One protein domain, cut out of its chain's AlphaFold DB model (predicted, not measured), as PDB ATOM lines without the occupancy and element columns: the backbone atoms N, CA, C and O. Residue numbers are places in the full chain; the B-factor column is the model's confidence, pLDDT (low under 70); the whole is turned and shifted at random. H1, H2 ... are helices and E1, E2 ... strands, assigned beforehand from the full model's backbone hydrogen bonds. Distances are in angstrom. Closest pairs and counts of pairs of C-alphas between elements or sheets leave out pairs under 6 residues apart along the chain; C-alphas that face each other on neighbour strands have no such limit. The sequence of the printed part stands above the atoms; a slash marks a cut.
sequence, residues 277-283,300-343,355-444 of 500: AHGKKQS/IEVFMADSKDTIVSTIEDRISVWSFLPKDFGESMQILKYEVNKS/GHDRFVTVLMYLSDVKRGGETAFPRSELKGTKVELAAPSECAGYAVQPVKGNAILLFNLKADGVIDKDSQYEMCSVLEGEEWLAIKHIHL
ATOM      1  N   ALA A 277      52.361 174.190  17.816       30.12
ATOM      2  CA  ALA A 277      52.386 175.397  16.985       30.12
ATOM      3  C   ALA A 277      53.809 175.747  16.476       30.12
ATOM      4  O   ALA A 277      54.289 176.869  16.607       30.12
ATOM      5  N   HIS A 278      54.485 174.780  15.852       31.39
ATOM      6  CA  HIS A 278      55.622 175.013  14.951       31.39
ATOM      7  C   HIS A 278      55.163 175.090  13.477       31.39
ATOM      8  O   HIS A 278      55.949 174.890  12.550       31.39
ATOM      9  N   GLY A 279      53.880 175.393  13.247       30.34
ATOM     10  CA  GLY A 279      53.310 175.688  11.933       30.34
ATOM     11  C   GLY A 279      53.656 177.109  11.479       30.34
ATOM     12  O   GLY A 279      53.562 178.057  12.251       30.34
ATOM     13  N   LYS A 280      54.108 177.229  10.226       34.62
ATOM     14  CA  LYS A 280      54.636 178.424   9.539       34.62
ATOM     15  C   LYS A 280      54.057 179.762  10.038       34.62
ATOM     16  O   LYS A 280      52.923 180.103   9.719       34.62
ATOM     17  N   LYS A 281      54.893 180.568  10.707       28.78
ATOM     18  CA  LYS A 281      54.652 182.008  10.884       28.78
ATOM     19  C   LYS A 281      54.524 182.653   9.503       28.78
ATOM     20  O   LYS A 281      55.489 182.643   8.739       28.78
ATOM     21  N   GLN A 282      53.371 183.226   9.190       30.28
ATOM     22  CA  GLN A 282      53.265 184.205   8.114       30.28
ATOM     23  C   GLN A 282      53.089 185.576   8.757       30.28
ATOM     24  O   GLN A 282      52.073 185.860   9.380       30.28
ATOM     25  N   SER A 283      54.115 186.417   8.625       26.77
ATOM     26  CA  SER A 283      53.932 187.859   8.764       26.77
ATOM     27  C   SER A 283      53.020 188.298   7.625       26.77
ATOM     28  O   SER A 283      53.264 187.895   6.488       26.77
ATOM     29  N   ILE A 300      48.802 191.821  16.293       66.88
ATOM     30  CA  ILE A 300      47.972 190.634  16.016       66.88
ATOM     31  C   ILE A 300      48.827 189.532  15.391       66.88
ATOM     32  O   ILE A 300      49.316 189.676  14.268       66.88
ATOM     33  N   GLU A 301      48.995 188.415  16.100       74.44
ATOM     34  CA  GLU A 301      49.585 187.207  15.518       74.44
ATOM     35  C   GLU A 301      48.481 186.329  14.921       74.44
ATOM     36  O   GLU A 301      47.477 186.046  15.576       74.44
ATOM     37  N   VAL A 302      48.674 185.887  13.675       77.88
ATOM     38  CA  VAL A 302      47.728 185.030  12.953       77.88
ATOM     39  C   VAL A 302      48.370 183.674  12.683       77.88
ATOM     40  O   VAL A 302      49.428 183.582  12.057       77.88
ATOM     41  N   PHE A 303      47.693 182.614  13.104       79.56
ATOM     42  CA  PHE A 303      48.065 181.228  12.859       79.56
ATOM     43  C   PHE A 303      46.970 180.544  12.040       79.56
ATOM     44  O   PHE A 303      45.783 180.796  12.232       79.56
ATOM     45  N   MET A 304      47.359 179.656  11.130       82.50
ATOM     46  CA  MET A 304      46.420 178.802  10.399       82.50
ATOM     47  C   MET A 304      46.466 177.407  11.016       82.50
ATOM     48  O   MET A 304      47.544 176.817  11.114       82.50
ATOM     49  N   ALA A 305      45.317 176.885  11.436       82.12
ATOM     50  CA  ALA A 305      45.222 175.529  11.954       82.12
ATOM     51  C   ALA A 305      45.289 174.514  10.800       82.12
ATOM     52  O   ALA A 305      44.690 174.721   9.741       82.12
ATOM     53  N   ASP A 306      46.014 173.415  11.007       77.88
ATOM     54  CA  ASP A 306      46.068 172.323  10.037       77.88
ATOM     55  C   ASP A 306      44.782 171.493  10.129       77.88
ATOM     56  O   ASP A 306      44.469 170.931  11.179       77.88
ATOM     57  N   SER A 307      44.039 171.391   9.026       74.06
ATOM     58  CA  SER A 307      42.819 170.579   8.959       74.06
ATOM     59  C   SER A 307      43.095 169.077   9.083       74.06
ATOM     60  O   SER A 307      42.177 168.307   9.366       74.06
ATOM     61  N   LYS A 308      44.354 168.648   8.907       76.00
ATOM     62  CA  LYS A 308      44.791 167.264   9.141       76.00
ATOM     63  C   LYS A 308      44.963 166.933  10.622       76.00
ATOM     64  O   LYS A 308      45.070 165.753  10.960       76.00
ATOM     65  N   ASP A 309      45.004 167.933  11.501       86.00
ATOM     66  CA  ASP A 309      45.062 167.699  12.938       86.00
ATOM     67  C   ASP A 309      43.745 167.073  13.421       86.00
ATOM     68  O   ASP A 309      42.649 167.578  13.168       86.00
ATOM     69  N   THR A 310      43.852 165.961  14.147       87.81
ATOM     70  CA  THR A 310      42.707 165.239  14.720       87.81
ATOM     71  C   THR A 310      41.828 166.113  15.618       87.81
ATOM     72  O   THR A 310      40.600 165.977  15.595       87.81
ATOM     73  N   ILE A 311      42.424 167.037  16.377       87.62
ATOM     74  CA  ILE A 311      41.711 167.957  17.263       87.62
ATOM     75  C   ILE A 311      40.932 168.952  16.409       87.62
ATOM     76  O   ILE A 311      39.717 169.048  16.559       87.62
ATOM     77  N   VAL A 312      41.595 169.636  15.471       88.25
ATOM     78  CA  VAL A 312      40.957 170.619  14.575       88.25
ATOM     79  C   VAL A 312      39.825 169.965  13.788       88.25
ATOM     80  O   VAL A 312      38.708 170.478  13.781       88.25
ATOM     81  N   SER A 313      40.070 168.779  13.231       87.88
ATOM     82  CA  SER A 313      39.068 167.988  12.519       87.88
ATOM     83  C   SER A 313      37.834 167.705  13.381       87.88
ATOM     84  O   SER A 313      36.713 167.904  12.920       87.88
ATOM     85  N   THR A 314      38.021 167.298  14.641       88.44
ATOM     86  CA  THR A 314      36.913 167.022  15.575       88.44
ATOM     87  C   THR A 314      36.094 168.282  15.875       88.44
ATOM     88  O   THR A 314      34.876 168.226  16.061       88.44
ATOM     89  N   ILE A 315      36.745 169.444  15.932       89.12
ATOM     90  CA  ILE A 315      36.080 170.729  16.168       89.12
ATOM     91  C   ILE A 315      35.273 171.141  14.950       89.12
ATOM     92  O   ILE A 315      34.122 171.550  15.088       89.12
ATOM     93  N   GLU A 316      35.838 170.986  13.760       90.62
ATOM     94  CA  GLU A 316      35.138 171.245  12.508       90.62
ATOM     95  C   GLU A 316      33.919 170.331  12.332       90.62
ATOM     96  O   GLU A 316      32.861 170.805  11.921       90.62
ATOM     97  N   ASP A 317      34.014 169.058  12.729       89.00
ATOM     98  CA  ASP A 317      32.876 168.131  12.714       89.00
ATOM     99  C   ASP A 317      31.764 168.608  13.666       89.00
ATOM    100  O   ASP A 317      30.579 168.575  13.330       89.00
ATOM    101  N   ARG A 318      32.121 169.136  14.841       88.69
ATOM    102  CA  ARG A 318      31.144 169.722  15.772       88.69
ATOM    103  C   ARG A 318      30.518 171.007  15.248       88.69
ATOM    104  O   ARG A 318      29.318 171.202  15.429       88.69
ATOM    105  N   ILE A 319      31.312 171.876  14.624       89.00
ATOM    106  CA  ILE A 319      30.808 173.082  13.963       89.00
ATOM    107  C   ILE A 319      29.828 172.679  12.861       89.00
ATOM    108  O   ILE A 319      28.778 173.302  12.736       89.00
ATOM    109  N   SER A 320      30.118 171.610  12.118       88.44
ATOM    110  CA  SER A 320      29.227 171.085  11.083       88.44
ATOM    111  C   SER A 320      27.887 170.620  11.658       88.44
ATOM    112  O   SER A 320      26.834 171.014  11.160       88.44
ATOM    113  N   VAL A 321      27.906 169.869  12.765       88.94
ATOM    114  CA  VAL A 321      26.680 169.440  13.463       88.94
ATOM    115  C   VAL A 321      25.898 170.628  14.028       88.94
ATOM    116  O   VAL A 321      24.673 170.633  13.966       88.94
ATOM    117  N   TRP A 322      26.583 171.635  14.579       85.44
ATOM    118  CA  TRP A 322      25.933 172.794  15.192       85.44
ATOM    119  C   TRP A 322      25.337 173.762  14.163       85.44
ATOM    120  O   TRP A 322      24.199 174.202  14.316       85.44
ATOM    121  N   SER A 323      26.092 174.085  13.114       84.44
ATOM    122  CA  SER A 323      25.672 175.018  12.060       84.44
ATOM    123  C   SER A 323      24.786 174.372  10.995       84.44
ATOM    124  O   SER A 323      24.187 175.086  10.194       84.44
ATOM    125  N   PHE A 324      24.707 173.038  10.967       87.12
ATOM    126  CA  PHE A 324      24.105 172.247   9.888       87.12
ATOM    127  C   PHE A 324      24.756 172.474   8.512       87.12
ATOM    128  O   PHE A 324      24.130 172.229   7.478       87.12
ATOM    129  N   LEU A 325      26.017 172.922   8.482       86.81
ATOM    130  CA  LEU A 325      26.776 173.154   7.252       86.81
ATOM    131  C   LEU A 325      27.879 172.106   7.059       86.81
ATOM    132  O   LEU A 325      28.536 171.739   8.034       86.81
ATOM    133  N   PRO A 326      28.130 171.622   5.828       87.19
ATOM    134  CA  PRO A 326      29.206 170.670   5.572       87.19
ATOM    135  C   PRO A 326      30.584 171.256   5.894       87.19
ATOM    136  O   PRO A 326      30.898 172.384   5.516       87.19
ATOM    137  N   LYS A 327      31.439 170.450   6.527       85.81
ATOM    138  CA  LYS A 327      32.833 170.804   6.838       85.81
ATOM    139  C   LYS A 327      33.642 171.237   5.610       85.81
ATOM    140  O   LYS A 327      34.417 172.186   5.702       85.81
ATOM    141  N   ASP A 328      33.404 170.597   4.466       85.19
ATOM    142  CA  ASP A 328      34.110 170.842   3.199       85.19
ATOM    143  C   ASP A 328      33.895 172.253   2.624       85.19
ATOM    144  O   ASP A 328      34.565 172.649   1.672       85.19
ATOM    145  N   PHE A 329      32.923 173.002   3.146       87.06
ATOM    146  CA  PHE A 329      32.611 174.356   2.684       87.06
ATOM    147  C   PHE A 329      33.360 175.405   3.519       87.06
ATOM    148  O   PHE A 329      33.229 176.605   3.280       87.06
ATOM    149  N   GLY A 330      34.108 174.966   4.533       84.38
ATOM    150  CA  GLY A 330      34.820 175.836   5.451       84.38
ATOM    151  C   GLY A 330      36.264 176.111   5.041       84.38
ATOM    152  O   GLY A 330      36.998 175.186   4.704       84.38
ATOM    153  N   GLU A 331      36.698 177.365   5.171       87.06
ATOM    154  CA  GLU A 331      38.114 177.753   5.069       87.06
ATOM    155  C   GLU A 331      38.932 177.111   6.201       87.06
ATOM    156  O   GLU A 331      38.371 176.731   7.231       87.06
ATOM    157  N   SER A 332      40.259 177.028   6.074       84.44
ATOM    158  CA  SER A 332      41.111 176.638   7.207       84.44
ATOM    159  C   SER A 332      40.872 177.556   8.409       84.44
ATOM    160  O   SER A 332      40.780 178.775   8.263       84.44
ATOM    161  N   MET A 333      40.768 176.969   9.603       86.75
ATOM    162  CA  MET A 333      40.519 177.727  10.828       86.75
ATOM    163  C   MET A 333      41.687 178.677  11.123       86.75
ATOM    164  O   MET A 333      42.852 178.275  11.100       86.75
ATOM    165  N   GLN A 334      41.366 179.934  11.413       86.94
ATOM    166  CA  GLN A 334      42.332 180.980  11.741       86.94
ATOM    167  C   GLN A 334      42.378 181.145  13.256       86.94
ATOM    168  O   GLN A 334      41.332 181.275  13.878       86.94
ATOM    169  N   ILE A 335      43.559 181.144  13.860       86.62
ATOM    170  CA  ILE A 335      43.754 181.412  15.287       86.62
ATOM    171  C   ILE A 335      44.462 182.757  15.399       86.62
ATOM    172  O   ILE A 335      45.544 182.941  14.849       86.62
ATOM    173  N   LEU A 336      43.837 183.695  16.094       86.12
ATOM    174  CA  LEU A 336      44.326 185.046  16.311       86.12
ATOM    175  C   LEU A 336      44.730 185.206  17.769       86.12
ATOM    176  O   LEU A 336      44.024 184.739  18.668       86.12
ATOM    177  N   LYS A 337      45.847 185.893  17.986       85.06
ATOM    178  CA  LYS A 337      46.301 186.329  19.302       85.06
ATOM    179  C   LYS A 337      46.397 187.849  19.312       85.06
ATOM    180  O   LYS A 337      47.172 188.413  18.538       85.06
ATOM    181  N   TYR A 338      45.643 188.478  20.207       79.25
ATOM    182  CA  TYR A 338      45.697 189.913  20.466       79.25
ATOM    183  C   TYR A 338      46.501 190.170  21.733       79.25
ATOM    184  O   TYR A 338      46.168 189.681  22.819       79.25
ATOM    185  N   GLU A 339      47.559 190.959  21.590       73.12
ATOM    186  CA  GLU A 339      48.328 191.462  22.723       73.12
ATOM    187  C   GLU A 339      47.822 192.847  23.145       73.12
ATOM    188  O   GLU A 339      47.328 193.632  22.336       73.12
ATOM    189  N   VAL A 340      47.947 193.158  24.437       71.12
ATOM    190  CA  VAL A 340      47.575 194.469  24.993       71.12
ATOM    191  C   VAL A 340      48.555 195.507  24.466       71.12
ATOM    192  O   VAL A 340      49.649 195.644  25.020       71.12
ATOM    193  N   ASN A 341      48.184 196.253  23.422       60.31
ATOM    194  CA  ASN A 341      49.007 197.355  22.941       60.31
ATOM    195  C   ASN A 341      48.475 198.737  23.313       60.31
ATOM    196  O   ASN A 341      47.289 199.050  23.279       60.31
ATOM    197  N   LYS A 342      49.455 199.547  23.718       46.06
ATOM    198  CA  LYS A 342      49.376 200.832  24.415       46.06
ATOM    199  C   LYS A 342      49.654 202.010  23.469       46.06
ATOM    200  O   LYS A 342      50.056 203.073  23.935       46.06
ATOM    201  N   SER A 343      49.516 201.808  22.160       35.97
ATOM    202  CA  SER A 343      49.903 202.773  21.128       35.97
ATOM    203  C   SER A 343      48.721 203.141  20.238       35.97
ATOM    204  O   SER A 343      48.196 202.296  19.523       35.97
ATOM    205  N   GLY A 355      33.963 189.327   2.794       45.00
ATOM    206  CA  GLY A 355      33.937 188.018   2.175       45.00
ATOM    207  C   GLY A 355      32.573 187.865   1.535       45.00
ATOM    208  O   GLY A 355      31.675 187.304   2.149       45.00
ATOM    209  N   HIS A 356      32.414 188.380   0.315       50.72
ATOM    210  CA  HIS A 356      31.158 188.353  -0.448       50.72
ATOM    211  C   HIS A 356      30.580 186.936  -0.690       50.72
ATOM    212  O   HIS A 356      29.490 186.823  -1.241       50.72
ATOM    213  N   ASP A 357      31.270 185.872  -0.264       64.62
ATOM    214  CA  ASP A 357      30.850 184.468  -0.384       64.62
ATOM    215  C   ASP A 357      30.829 183.696   0.958       64.62
ATOM    216  O   ASP A 357      30.484 182.514   1.011       64.62
ATOM    217  N   ARG A 358      31.176 184.348   2.078       81.69
ATOM    218  CA  ARG A 358      31.172 183.705   3.401       81.69
ATOM    219  C   ARG A 358      29.759 183.708   3.953       81.69
ATOM    220  O   ARG A 358      29.282 184.738   4.413       81.69
ATOM    221  N   PHE A 359      29.097 182.560   3.941       85.75
ATOM    222  CA  PHE A 359      27.743 182.417   4.467       85.75
ATOM    223  C   PHE A 359      27.693 182.603   5.984       85.75
ATOM    224  O   PHE A 359      26.837 183.319   6.505       85.75
ATOM    225  N   VAL A 360      28.630 181.961   6.680       89.38
ATOM    226  CA  VAL A 360      28.664 181.875   8.137       89.38
ATOM    227  C   VAL A 360      30.075 182.129   8.651       89.38
ATOM    228  O   VAL A 360      31.049 181.611   8.104       89.38
ATOM    229  N   THR A 361      30.165 182.877   9.745       89.88
ATOM    230  CA  THR A 361      31.380 183.058  10.538       89.88
ATOM    231  C   THR A 361      31.154 182.471  11.926       89.88
ATOM    232  O   THR A 361      30.187 182.814  12.604       89.88
ATOM    233  N   VAL A 362      32.046 181.586  12.360       91.56
ATOM    234  CA  VAL A 362      32.063 181.056  13.725       91.56
ATOM    235  C   VAL A 362      33.262 181.634  14.459       91.56
ATOM    236  O   VAL A 362      34.399 181.378  14.068       91.56
ATOM    237  N   LEU A 363      33.003 182.391  15.522       91.06
ATOM    238  CA  LEU A 363      34.008 182.958  16.421       91.06
ATOM    239  C   LEU A 363      34.052 182.105  17.691       91.06
ATOM    240  O   LEU A 363      33.012 181.877  18.302       91.06
ATOM    241  N   MET A 364      35.217 181.610  18.092       93.00
ATOM    242  CA  MET A 364      35.399 180.751  19.268       93.00
ATOM    243  C   MET A 364      36.456 181.348  20.189       93.00
ATOM    244  O   MET A 364      37.624 181.445  19.814       93.00
ATOM    245  N   TYR A 365      36.068 181.703  21.411       91.44
ATOM    246  CA  TYR A 365      36.982 182.288  22.387       91.44
ATOM    247  C   TYR A 365      37.812 181.198  23.069       91.44
ATOM    248  O   TYR A 365      37.277 180.253  23.657       91.44
ATOM    249  N   LEU A 366      39.136 181.318  22.994       90.38
ATOM    250  CA  LEU A 366      40.091 180.345  23.535       90.38
ATOM    251  C   LEU A 366      40.711 180.788  24.870       90.38
ATOM    252  O   LEU A 366      41.275 179.950  25.582       90.38
ATOM    253  N   SER A 367      40.575 182.066  25.231       89.38
ATOM    254  CA  SER A 367      41.000 182.640  26.512       89.38
ATOM    255  C   SER A 367      39.907 183.512  27.140       89.38
ATOM    256  O   SER A 367      38.957 183.921  26.475       89.38
ATOM    257  N   ASP A 368      40.036 183.750  28.447       87.38
ATOM    258  CA  ASP A 368      39.212 184.702  29.192       87.38
ATOM    259  C   ASP A 368      39.909 186.066  29.201       87.38
ATOM    260  O   ASP A 368      41.069 186.159  29.616       87.38
ATOM    261  N   VAL A 369      39.211 187.130  28.796       85.56
ATOM    262  CA  VAL A 369      39.752 188.498  28.869       85.56
ATOM    263  C   VAL A 369      39.178 189.213  30.083       85.56
ATOM    264  O   VAL A 369      37.965 189.232  30.304       85.56
ATOM    265  N   LYS A 370      40.055 189.826  30.886       83.06
ATOM    266  CA  LYS A 370      39.640 190.514  32.114       83.06
ATOM    267  C   LYS A 370      38.920 191.822  31.808       83.06
ATOM    268  O   LYS A 370      37.918 192.118  32.454       83.06
ATOM    269  N   ARG A 371      39.459 192.620  30.876       82.69
ATOM    270  CA  ARG A 371      38.900 193.916  30.458       82.69
ATOM    271  C   ARG A 371      39.188 194.193  28.982       82.69
ATOM    272  O   ARG A 371      40.339 194.072  28.556       82.69
ATOM    273  N   GLY A 372      38.183 194.660  28.245       82.50
ATOM    274  CA  GLY A 372      38.276 194.859  26.797       82.50
ATOM    275  C   GLY A 372      38.105 193.555  26.009       82.50
ATOM    276  O   GLY A 372      37.707 192.536  26.578       82.50
ATOM    277  N   GLY A 373      38.443 193.580  24.717       81.75
ATOM    278  CA  GLY A 373      38.375 192.404  23.833       81.75
ATOM    279  C   GLY A 373      36.954 191.980  23.445       81.75
ATOM    280  O   GLY A 373      36.737 190.873  22.969       81.75
ATOM    281  N   GLU A 374      35.941 192.810  23.697       84.56
ATOM    282  CA  GLU A 374      34.564 192.484  23.339       84.56
ATOM    283  C   GLU A 374      34.373 192.404  21.815       84.56
ATOM    284  O   GLU A 374      34.936 193.183  21.048       84.56
ATOM    285  N   THR A 375      33.527 191.484  21.352       85.19
ATOM    286  CA  THR A 375      33.045 191.493  19.963       85.19
ATOM    287  C   THR A 375      31.774 192.329  19.893       85.19
ATOM    288  O   THR A 375      30.724 191.918  20.393       85.19
ATOM    289  N   ALA A 376      31.879 193.520  19.309       83.88
ATOM    290  CA  ALA A 376      30.809 194.499  19.202       83.88
ATOM    291  C   ALA A 376      30.070 194.394  17.863       83.88
ATOM    292  O   ALA A 376      30.672 194.171  16.820       83.88
ATOM    293  N   PHE A 377      28.758 194.615  17.892       83.12
ATOM    294  CA  PHE A 377      27.854 194.675  16.746       83.12
ATOM    295  C   PHE A 377      27.207 196.070  16.712       83.12
ATOM    296  O   PHE A 377      26.121 196.273  17.276       83.12
ATOM    297  N   PRO A 378      27.855 197.067  16.074       75.69
ATOM    298  CA  PRO A 378      27.457 198.478  16.170       75.69
ATOM    299  C   PRO A 378      26.066 198.783  15.601       75.69
ATOM    300  O   PRO A 378      25.399 199.743  16.011       75.69
ATOM    301  N   ARG A 379      25.632 197.967  14.633       70.56
ATOM    302  CA  ARG A 379      24.369 198.117  13.896       70.56
ATOM    303  C   ARG A 379      23.225 197.264  14.438       70.56
ATOM    304  O   ARG A 379      22.109 197.406  13.956       70.56
ATOM    305  N   SER A 380      23.473 196.445  15.460       69.81
ATOM    306  CA  SER A 380      22.426 195.635  16.081       69.81
ATOM    307  C   SER A 380      21.330 196.512  16.700       69.81
ATOM    308  O   SER A 380      21.607 197.530  17.343       69.81
ATOM    309  N   GLU A 381      20.073 196.100  16.525       60.00
ATOM    310  CA  GLU A 381      18.890 196.798  17.041       60.00
ATOM    311  C   GLU A 381      18.773 196.721  18.577       60.00
ATOM    312  O   GLU A 381      18.084 197.540  19.184       60.00
ATOM    313  N   LEU A 382      19.510 195.813  19.237       58.09
ATOM    314  CA  LEU A 382      19.586 195.695  20.704       58.09
ATOM    315  C   LEU A 382      20.496 196.749  21.354       58.09
ATOM    316  O   LEU A 382      21.289 196.459  22.255       58.09
ATOM    317  N   LYS A 383      20.351 198.011  20.954       51.25
ATOM    318  CA  LYS A 383      20.889 199.138  21.724       51.25
ATOM    319  C   LYS A 383      20.074 199.278  23.012       51.25
ATOM    320  O   LYS A 383      19.144 200.075  23.065       51.25
ATOM    321  N   GLY A 384      20.378 198.496  24.052       45.38
ATOM    322  CA  GLY A 384      19.677 198.680  25.328       45.38
ATOM    323  C   GLY A 384      19.759 197.593  26.393       45.38
ATOM    324  O   GLY A 384      19.482 197.909  27.546       45.38
ATOM    325  N   THR A 385      20.176 196.357  26.106       42.09
ATOM    326  CA  THR A 385      20.450 195.388  27.184       42.09
ATOM    327  C   THR A 385      21.841 195.649  27.748       42.09
ATOM    328  O   THR A 385      22.781 194.901  27.494       42.09
ATOM    329  N   LYS A 386      21.984 196.753  28.492       38.09
ATOM    330  CA  LYS A 386      23.105 196.940  29.415       38.09
ATOM    331  C   LYS A 386      23.089 195.762  30.386       38.09
ATOM    332  O   LYS A 386      22.322 195.757  31.345       38.09
ATOM    333  N   VAL A 387      23.937 194.770  30.148       38.12
ATOM    334  CA  VAL A 387      24.459 193.976  31.252       38.12
ATOM    335  C   VAL A 387      25.351 194.950  32.018       38.12
ATOM    336  O   VAL A 387      26.435 195.300  31.559       38.12
ATOM    337  N   GLU A 388      24.847 195.499  33.126       36.16
ATOM    338  CA  GLU A 388      25.663 196.230  34.098       36.16
ATOM    339  C   GLU A 388      26.662 195.251  34.726       36.16
ATOM    340  O   GLU A 388      26.465 194.755  35.830       36.16
ATOM    341  N   LEU A 389      27.742 194.944  34.017       36.56
ATOM    342  CA  LEU A 389      28.935 194.378  34.620       36.56
ATOM    343  C   LEU A 389      30.155 195.136  34.105       36.56
ATOM    344  O   LEU A 389      30.511 195.064  32.939       36.56
ATOM    345  N   ALA A 390      30.738 195.885  35.044       32.25
ATOM    346  CA  ALA A 390      32.098 196.411  35.070       32.25
ATOM    347  C   ALA A 390      32.602 197.113  33.794       32.25
ATOM    348  O   ALA A 390      33.175 196.485  32.919       32.25
ATOM    349  N   ALA A 391      32.472 198.448  33.782       43.06
ATOM    350  CA  ALA A 391      33.224 199.398  32.948       43.06
ATOM    351  C   ALA A 391      33.577 198.883  31.532       43.06
ATOM    352  O   ALA A 391      34.722 198.471  31.315       43.06
ATOM    353  N   PRO A 392      32.615 198.922  30.587       48.31
ATOM    354  CA  PRO A 392      32.847 198.473  29.221       48.31
ATOM    355  C   PRO A 392      33.988 199.271  28.586       48.31
ATOM    356  O   PRO A 392      34.160 200.460  28.883       48.31
ATOM    357  N   SER A 393      34.745 198.639  27.691       52.34
ATOM    358  CA  SER A 393      35.531 199.375  26.698       52.34
ATOM    359  C   SER A 393      34.622 200.361  25.931       52.34
ATOM    360  O   SER A 393      33.398 200.225  25.933       52.34
ATOM    361  N   GLU A 394      35.179 201.387  25.280       61.31
ATOM    362  CA  GLU A 394      34.416 202.437  24.564       61.31
ATOM    363  C   GLU A 394      33.646 201.937  23.318       61.31
ATOM    364  O   GLU A 394      33.267 202.720  22.446       61.31
ATOM    365  N   CYS A 395      33.404 200.635  23.204       63.00
ATOM    366  CA  CYS A 395      32.746 200.035  22.063       63.00
ATOM    367  C   CYS A 395      31.255 200.354  22.002       63.00
ATOM    368  O   CYS A 395      30.499 200.206  22.964       63.00
ATOM    369  N   ALA A 396      30.822 200.788  20.822       62.09
ATOM    370  CA  ALA A 396      29.441 201.147  20.556       62.09
ATOM    371  C   ALA A 396      28.631 199.932  20.076       62.09
ATOM    372  O   ALA A 396      29.042 199.219  19.166       62.09
ATOM    373  N   GLY A 397      27.425 199.746  20.625       70.31
ATOM    374  CA  GLY A 397      26.466 198.730  20.168       70.31
ATOM    375  C   GLY A 397      26.294 197.553  21.129       70.31
ATOM    376  O   GLY A 397      26.567 197.666  22.321       70.31
ATOM    377  N   TYR A 398      25.773 196.438  20.610       78.62
ATOM    378  CA  TYR A 398      25.657 195.185  21.360       78.62
ATOM    379  C   TYR A 398      27.022 194.495  21.384       78.62
ATOM    380  O   TYR A 398      27.561 194.216  20.319       78.62
ATOM    381  N   ALA A 399      27.584 194.232  22.561       82.94
ATOM    382  CA  ALA A 399      28.923 193.669  22.701       82.94
ATOM    383  C   ALA A 399      28.894 192.349  23.478       82.94
ATOM    384  O   ALA A 399      28.216 192.235  24.501       82.94
ATOM    385  N   VAL A 400      29.633 191.355  22.985       83.88
ATOM    386  CA  VAL A 400      29.782 190.039  23.612       83.88
ATOM    387  C   VAL A 400      31.171 189.940  24.227       83.88
ATOM    388  O   VAL A 400      32.172 190.146  23.544       83.88
ATOM    389  N   GLN A 401      31.232 189.621  25.520       85.25
ATOM    390  CA  GLN A 401      32.497 189.464  26.230       85.25
ATOM    391  C   GLN A 401      33.172 188.125  25.871       85.25
ATOM    392  O   GLN A 401      32.498 187.086  25.877       85.25
ATOM    393  N   PRO A 402      34.491 188.118  25.615       87.31
ATOM    394  CA  PRO A 402      35.256 186.901  25.369       87.31
ATOM    395  C   PRO A 402      35.407 186.094  26.663       87.31
ATOM    396  O   PRO A 402      36.100 186.480  27.607       87.31
ATOM    397  N   VAL A 403      34.739 184.946  26.698       87.75
ATOM    398  CA  VAL A 403      34.848 183.959  27.777       87.75
ATOM    399  C   VAL A 403      35.288 182.650  27.155       87.75
ATOM    400  O   VAL A 403      34.662 182.165  26.210       87.75
ATOM    401  N   LYS A 404      36.351 182.059  27.689       88.62
ATOM    402  CA  LYS A 404      36.952 180.837  27.168       88.62
ATOM    403  C   LYS A 404      35.906 179.737  27.031       88.62
ATOM    404  O   LYS A 404      35.267 179.338  28.002       88.62
ATOM    405  N   GLY A 405      35.772 179.190  25.828       83.94
ATOM    406  CA  GLY A 405      34.797 178.145  25.521       83.94
ATOM    407  C   GLY A 405      33.489 178.638  24.912       83.94
ATOM    408  O   GLY A 405      32.758 177.811  24.363       83.94
ATOM    409  N   ASN A 406      33.187 179.937  24.987       86.75
ATOM    410  CA  ASN A 406      32.037 180.506  24.293       86.75
ATOM    411  C   ASN A 406      32.300 180.563  22.787       86.75
ATOM    412  O   ASN A 406      33.436 180.747  22.339       86.75
ATOM    413  N   ALA A 407      31.225 180.451  22.012       89.75
ATOM    414  CA  ALA A 407      31.273 180.640  20.572       89.75
ATOM    415  C   ALA A 407      30.107 181.504  20.084       89.75
ATOM    416  O   ALA A 407      29.007 181.444  20.635       89.75
ATOM    417  N   ILE A 408      30.348 182.277  19.031       89.75
ATOM    418  CA  ILE A 408      29.346 183.054  18.308       89.75
ATOM    419  C   ILE A 408      29.222 182.456  16.911       89.75
ATOM    420  O   ILE A 408      30.211 182.359  16.188       89.75
ATOM    421  N   LEU A 409      28.009 182.065  16.530       89.12
ATOM    422  CA  LEU A 409      27.652 181.745  15.152       89.12
ATOM    423  C   LEU A 409      26.972 182.964  14.549       89.12
ATOM    424  O   LEU A 409      25.944 183.410  15.055       89.12
ATOM    425  N   LEU A 410      27.564 183.483  13.483       87.38
ATOM    426  CA  LEU A 410      27.135 184.685  12.793       87.38
ATOM    427  C   LEU A 410      26.787 184.348  11.345       87.38
ATOM    428  O   LEU A 410      27.637 183.861  10.598       87.38
ATOM    429  N   PHE A 411      25.557 184.632  10.929       86.38
ATOM    430  CA  PHE A 411      25.175 184.589   9.517       86.38
ATOM    431  C   PHE A 411      25.509 185.924   8.850       86.38
ATOM    432  O   PHE A 411      24.987 186.960   9.250       86.38
ATOM    433  N   ASN A 412      26.357 185.908   7.816       82.56
ATOM    434  CA  ASN A 412      26.723 187.130   7.085       82.56
ATOM    435  C   ASN A 412      25.750 187.447   5.939       82.56
ATOM    436  O   ASN A 412      25.804 188.530   5.357       82.56
ATOM    437  N   LEU A 413      24.896 186.487   5.570       80.56
ATOM    438  CA  LEU A 413      23.889 186.623   4.522       80.56
ATOM    439  C   LEU A 413      22.498 186.366   5.106       80.56
ATOM    440  O   LEU A 413      22.303 185.454   5.912       80.56
ATOM    441  N   LYS A 414      21.516 187.124   4.630       75.88
ATOM    442  CA  LYS A 414      20.095 186.886   4.883       75.88
ATOM    443  C   LYS A 414      19.616 185.653   4.113       75.88
ATOM    444  O   LYS A 414      20.279 185.156   3.203       75.88
ATOM    445  N   ALA A 415      18.418 185.167   4.442       76.75
ATOM    446  CA  ALA A 415      17.823 183.996   3.787       76.75
ATOM    447  C   ALA A 415      17.595 184.172   2.268       76.75
ATOM    448  O   ALA A 415      17.452 183.185   1.548       76.75
ATOM    449  N   ASP A 416      17.557 185.415   1.778       73.81
ATOM    450  CA  ASP A 416      17.472 185.768   0.355       73.81
ATOM    451  C   ASP A 416      18.846 185.822  -0.349       73.81
ATOM    452  O   ASP A 416      18.907 186.054  -1.556       73.81
ATOM    453  N   GLY A 417      19.939 185.577   0.382       69.12
ATOM    454  CA  GLY A 417      21.317 185.629  -0.108       69.12
ATOM    455  C   GLY A 417      21.920 187.035  -0.149       69.12
ATOM    456  O   GLY A 417      23.055 187.191  -0.595       69.12
ATOM    457  N   VAL A 418      21.195 188.064   0.301       76.56
ATOM    458  CA  VAL A 418      21.713 189.434   0.395       76.56
ATOM    459  C   VAL A 418      22.580 189.563   1.643       76.56
ATOM    460  O   VAL A 418      22.240 189.035   2.697       76.56
ATOM    461  N   ILE A 419      23.693 190.294   1.535       77.38
ATOM    462  CA  ILE A 419      24.586 190.566   2.669       77.38
ATOM    463  C   ILE A 419      23.796 191.205   3.807       77.38
ATOM    464  O   ILE A 419      23.134 192.235   3.617       77.38
ATOM    465  N   ASP A 420      23.887 190.597   4.987       77.00
ATOM    466  CA  ASP A 420      23.328 191.186   6.182       77.00
ATOM    467  C   ASP A 420      24.235 192.317   6.659       77.00
ATOM    468  O   ASP A 420      25.432 192.176   6.887       77.00
ATOM    469  N   LYS A 421      23.654 193.503   6.752       78.88
ATOM    470  CA  LYS A 421      24.354 194.682   7.241       78.88
ATOM    471  C   LYS A 421      24.491 194.603   8.760       78.88
ATOM    472  O   LYS A 421      25.506 195.041   9.301       78.88
ATOM    473  N   ASP A 422      23.531 194.001   9.439       76.06
ATOM    474  CA  ASP A 422      23.493 193.997  10.899       76.06
ATOM    475  C   ASP A 422      24.465 192.966  11.489       76.06
ATOM    476  O   ASP A 422      24.852 193.083  12.650       76.06
ATOM    477  N   SER A 423      24.950 192.032  10.662       77.75
ATOM    478  CA  SER A 423      25.984 191.057  11.015       77.75
ATOM    479  C   SER A 423      27.399 191.647  11.054       77.75
ATOM    480  O   SER A 423      28.349 190.931  11.356       77.75
ATOM    481  N   GLN A 424      27.586 192.931  10.727       80.50
ATOM    482  CA  GLN A 424      28.903 193.552  10.845       80.50
ATOM    483  C   GLN A 424      29.326 193.604  12.311       80.50
ATOM    484  O   GLN A 424      28.633 194.197  13.142       80.50
ATOM    485  N   TYR A 425      30.490 193.024  12.581       80.81
ATOM    486  CA  TYR A 425      31.110 193.007  13.892       80.81
ATOM    487  C   TYR A 425      32.456 193.728  13.875       80.81
ATOM    488  O   TYR A 425      33.107 193.852  12.837       80.81
ATOM    489  N   GLU A 426      32.855 194.200  15.045       79.75
ATOM    490  CA  GLU A 426      34.129 194.843  15.329       79.75
ATOM    491  C   GLU A 426      34.710 194.207  16.593       79.75
ATOM    492  O   GLU A 426      33.966 193.778  17.478       79.75
ATOM    493  N   MET A 427      36.034 194.115  16.681       80.31
ATOM    494  CA  MET A 427      36.710 193.600  17.872       80.31
ATOM    495  C   MET A 427      37.311 194.764  18.647       80.31
ATOM    496  O   MET A 427      38.087 195.553  18.107       80.31
ATOM    497  N   CYS A 428      36.907 194.884  19.905       83.06
ATOM    498  CA  CYS A 428      37.346 195.928  20.813       83.06
ATOM    499  C   CYS A 428      38.784 195.703  21.265       83.06
ATOM    500  O   CYS A 428      39.235 194.572  21.421       83.06
ATOM    501  N   SER A 429      39.494 196.787  21.564       81.81
ATOM    502  CA  SER A 429      40.853 196.696  22.092       81.81
ATOM    503  C   SER A 429      40.890 195.944  23.425       81.81
ATOM    504  O   SER A 429      40.102 196.212  24.337       81.81
ATOM    505  N   VAL A 430      41.851 195.030  23.567       82.38
ATOM    506  CA  VAL A 430      42.131 194.333  24.827       82.38
ATOM    507  C   VAL A 430      42.846 195.299  25.773       82.38
ATOM    508  O   VAL A 430      43.949 195.764  25.485       82.38
ATOM    509  N   LEU A 431      42.228 195.615  26.914       81.31
ATOM    510  CA  LEU A 431      42.783 196.551  27.899       81.31
ATOM    511  C   LEU A 431      43.590 195.829  28.983       81.31
ATOM    512  O   LEU A 431      44.569 196.370  29.497       81.31
ATOM    513  N   GLU A 432      43.168 194.618  29.354       81.06
ATOM    514  CA  GLU A 432      43.837 193.792  30.357       81.06
ATOM    515  C   GLU A 432      43.641 192.296  30.065       81.06
ATOM    516  O   GLU A 432      42.516 191.789  30.088       81.06
ATOM    517  N   GLY A 433      44.747 191.574  29.869       81.56
ATOM    518  CA  GLY A 433      44.764 190.133  29.602       81.56
ATOM    519  C   GLY A 433      45.422 189.798  28.267       81.56
ATOM    520  O   GLY A 433      46.227 190.568  27.763       81.56
ATOM    521  N   GLU A 434      45.087 188.640  27.713       84.25
ATOM    522  CA  GLU A 434      45.416 188.253  26.339       84.25
ATOM    523  C   GLU A 434      44.173 187.616  25.716       84.25
ATOM    524  O   GLU A 434      43.499 186.801  26.358       84.25
ATOM    525  N   GLU A 435      43.845 187.993  24.482       85.25
ATOM    526  CA  GLU A 435      42.708 187.415  23.769       85.25
ATOM    527  C   GLU A 435      43.203 186.440  22.705       85.25
ATOM    528  O   GLU A 435      43.957 186.802  21.800       85.25
ATOM    529  N   TRP A 436      42.753 185.196  22.820       89.69
ATOM    530  CA  TRP A 436      42.935 184.157  21.824       89.69
ATOM    531  C   TRP A 436      41.582 183.825  21.205       89.69
ATOM    532  O   TRP A 436      40.650 183.425  21.908       89.69
ATOM    533  N   LEU A 437      41.491 183.945  19.884       89.06
ATOM    534  CA  LEU A 437      40.252 183.777  19.134       89.06
ATOM    535  C   LEU A 437      40.474 182.828  17.959       89.06
ATOM    536  O   LEU A 437      41.370 183.043  17.151       89.06
ATOM    537  N   ALA A 438      39.643 181.798  17.830       90.69
ATOM    538  CA  ALA A 438      39.600 180.973  16.630       90.69
ATOM    539  C   ALA A 438      38.405 181.358  15.751       90.69
ATOM    540  O   ALA A 438      37.272 181.405  16.224       90.69
ATOM    541  N   ILE A 439      38.655 181.599  14.467       90.38
ATOM    542  CA  ILE A 439      37.651 181.967  13.470       90.38
ATOM    543  C   ILE A 439      37.556 180.872  12.411       90.38
ATOM    544  O   ILE A 439      38.558 180.453  11.826       90.38
ATOM    545  N   LYS A 440      36.332 180.423  12.136       91.38
ATOM    546  CA  LYS A 440      36.013 179.507  11.037       91.38
ATOM    547  C   LYS A 440      34.987 180.166  10.121       91.38
ATOM    548  O   LYS A 440      33.858 180.421  10.533       91.38
ATOM    549  N   HIS A 441      35.373 180.410   8.874       89.56
ATOM    550  CA  HIS A 441      34.456 180.865   7.831       89.56
ATOM    551  C   HIS A 441      33.912 179.673   7.051       89.56
ATOM    552  O   HIS A 441      34.653 178.731   6.770       89.56
ATOM    553  N   ILE A 442      32.629 179.720   6.697       89.12
ATOM    554  CA  ILE A 442      31.939 178.690   5.919       89.12
ATOM    555  C   ILE A 442      31.217 179.356   4.749       89.12
ATOM    556  O   ILE A 442      30.492 180.333   4.933       89.12
ATOM    557  N   HIS A 443      31.425 178.827   3.548       85.56
ATOM    558  CA  HIS A 443      30.875 179.342   2.296       85.56
ATOM    559  C   HIS A 443      29.516 178.716   1.963       85.56
ATOM    560  O   HIS A 443      29.137 177.676   2.503       85.56
ATOM    561  N   LEU A 444      28.776 179.334   1.035       80.94
ATOM    562  CA  LEU A 444      27.547 178.745   0.473       80.94
ATOM    563  C   LEU A 444      27.827 177.526  -0.420       80.94
ATOM    564  O   LEU A 444      26.928 176.723  -0.684       80.94
TER     565      LEU A 444
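What this domain is: This is residues 277 to 283, 300 to 343 and 355 to 444 of the 500 residues of the protein "Hypothetical protein" of Miscanthus lutarioriparius (UniProt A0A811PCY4). With little regular structure, the model has a twisted five-stranded sheet, H1 across one face and, over the other, the small hairpin E4 and E5 among long loops. The 141 printed residues include one named helix and eight named strands, ordered E1 H1 E2 E3 E4 E5 E6 E7 E8, with 55 residues in these elements, class mixed. The sheet, E1 E2 E8 E3 E6, is antiparallel; the whole is compact, radius of gyration of the C-alphas 15.7 A, spans 42 by 41 by 25 A.

Where its parts are: The sheet holds E1, residues 300 to 304, with C-alpha 300 at (47.972, 190.634, 16.016); E2, 334 to 338; E8, 435 to 443, 25.8 A, with C-alpha 443 at (30.875, 179.342, 2.296); E3, 358 to 365, 19.9 A; and E6, 407 to 411. H1 is 310 to 323, 19.8 A; E4 is 375 to 377, E5 398 to 400, E7 430 to 432.

How they stand to each other: Within hydrogen-bond range are N 303 and O 335 of E1 and E2, N 336 and O 437 of E2 and E8, N 362 and O 440 of E8 and E3, and N 361 and O 410 of E3 and E6, each 2.8 A, and N 375 and O 400 of hairpin E4 and E5, 2.9 A. H1, every O i to N i+4 pair within range, is on the sheet at height 9.1 A, only just across E8, 63 degrees on the local plane. E7 pairs with no named strand.

The domain as a whole: The printed part has two cuts, one between residues 283 and 300, whose C-alphas are 9.8 A apart, and one between residues 343 and 355, whose C-alphas are 28.8 A apart. Links E4 to E5 and E6 to E7 are long. Low-confidence residues include 277 to 283 and 380 to 396.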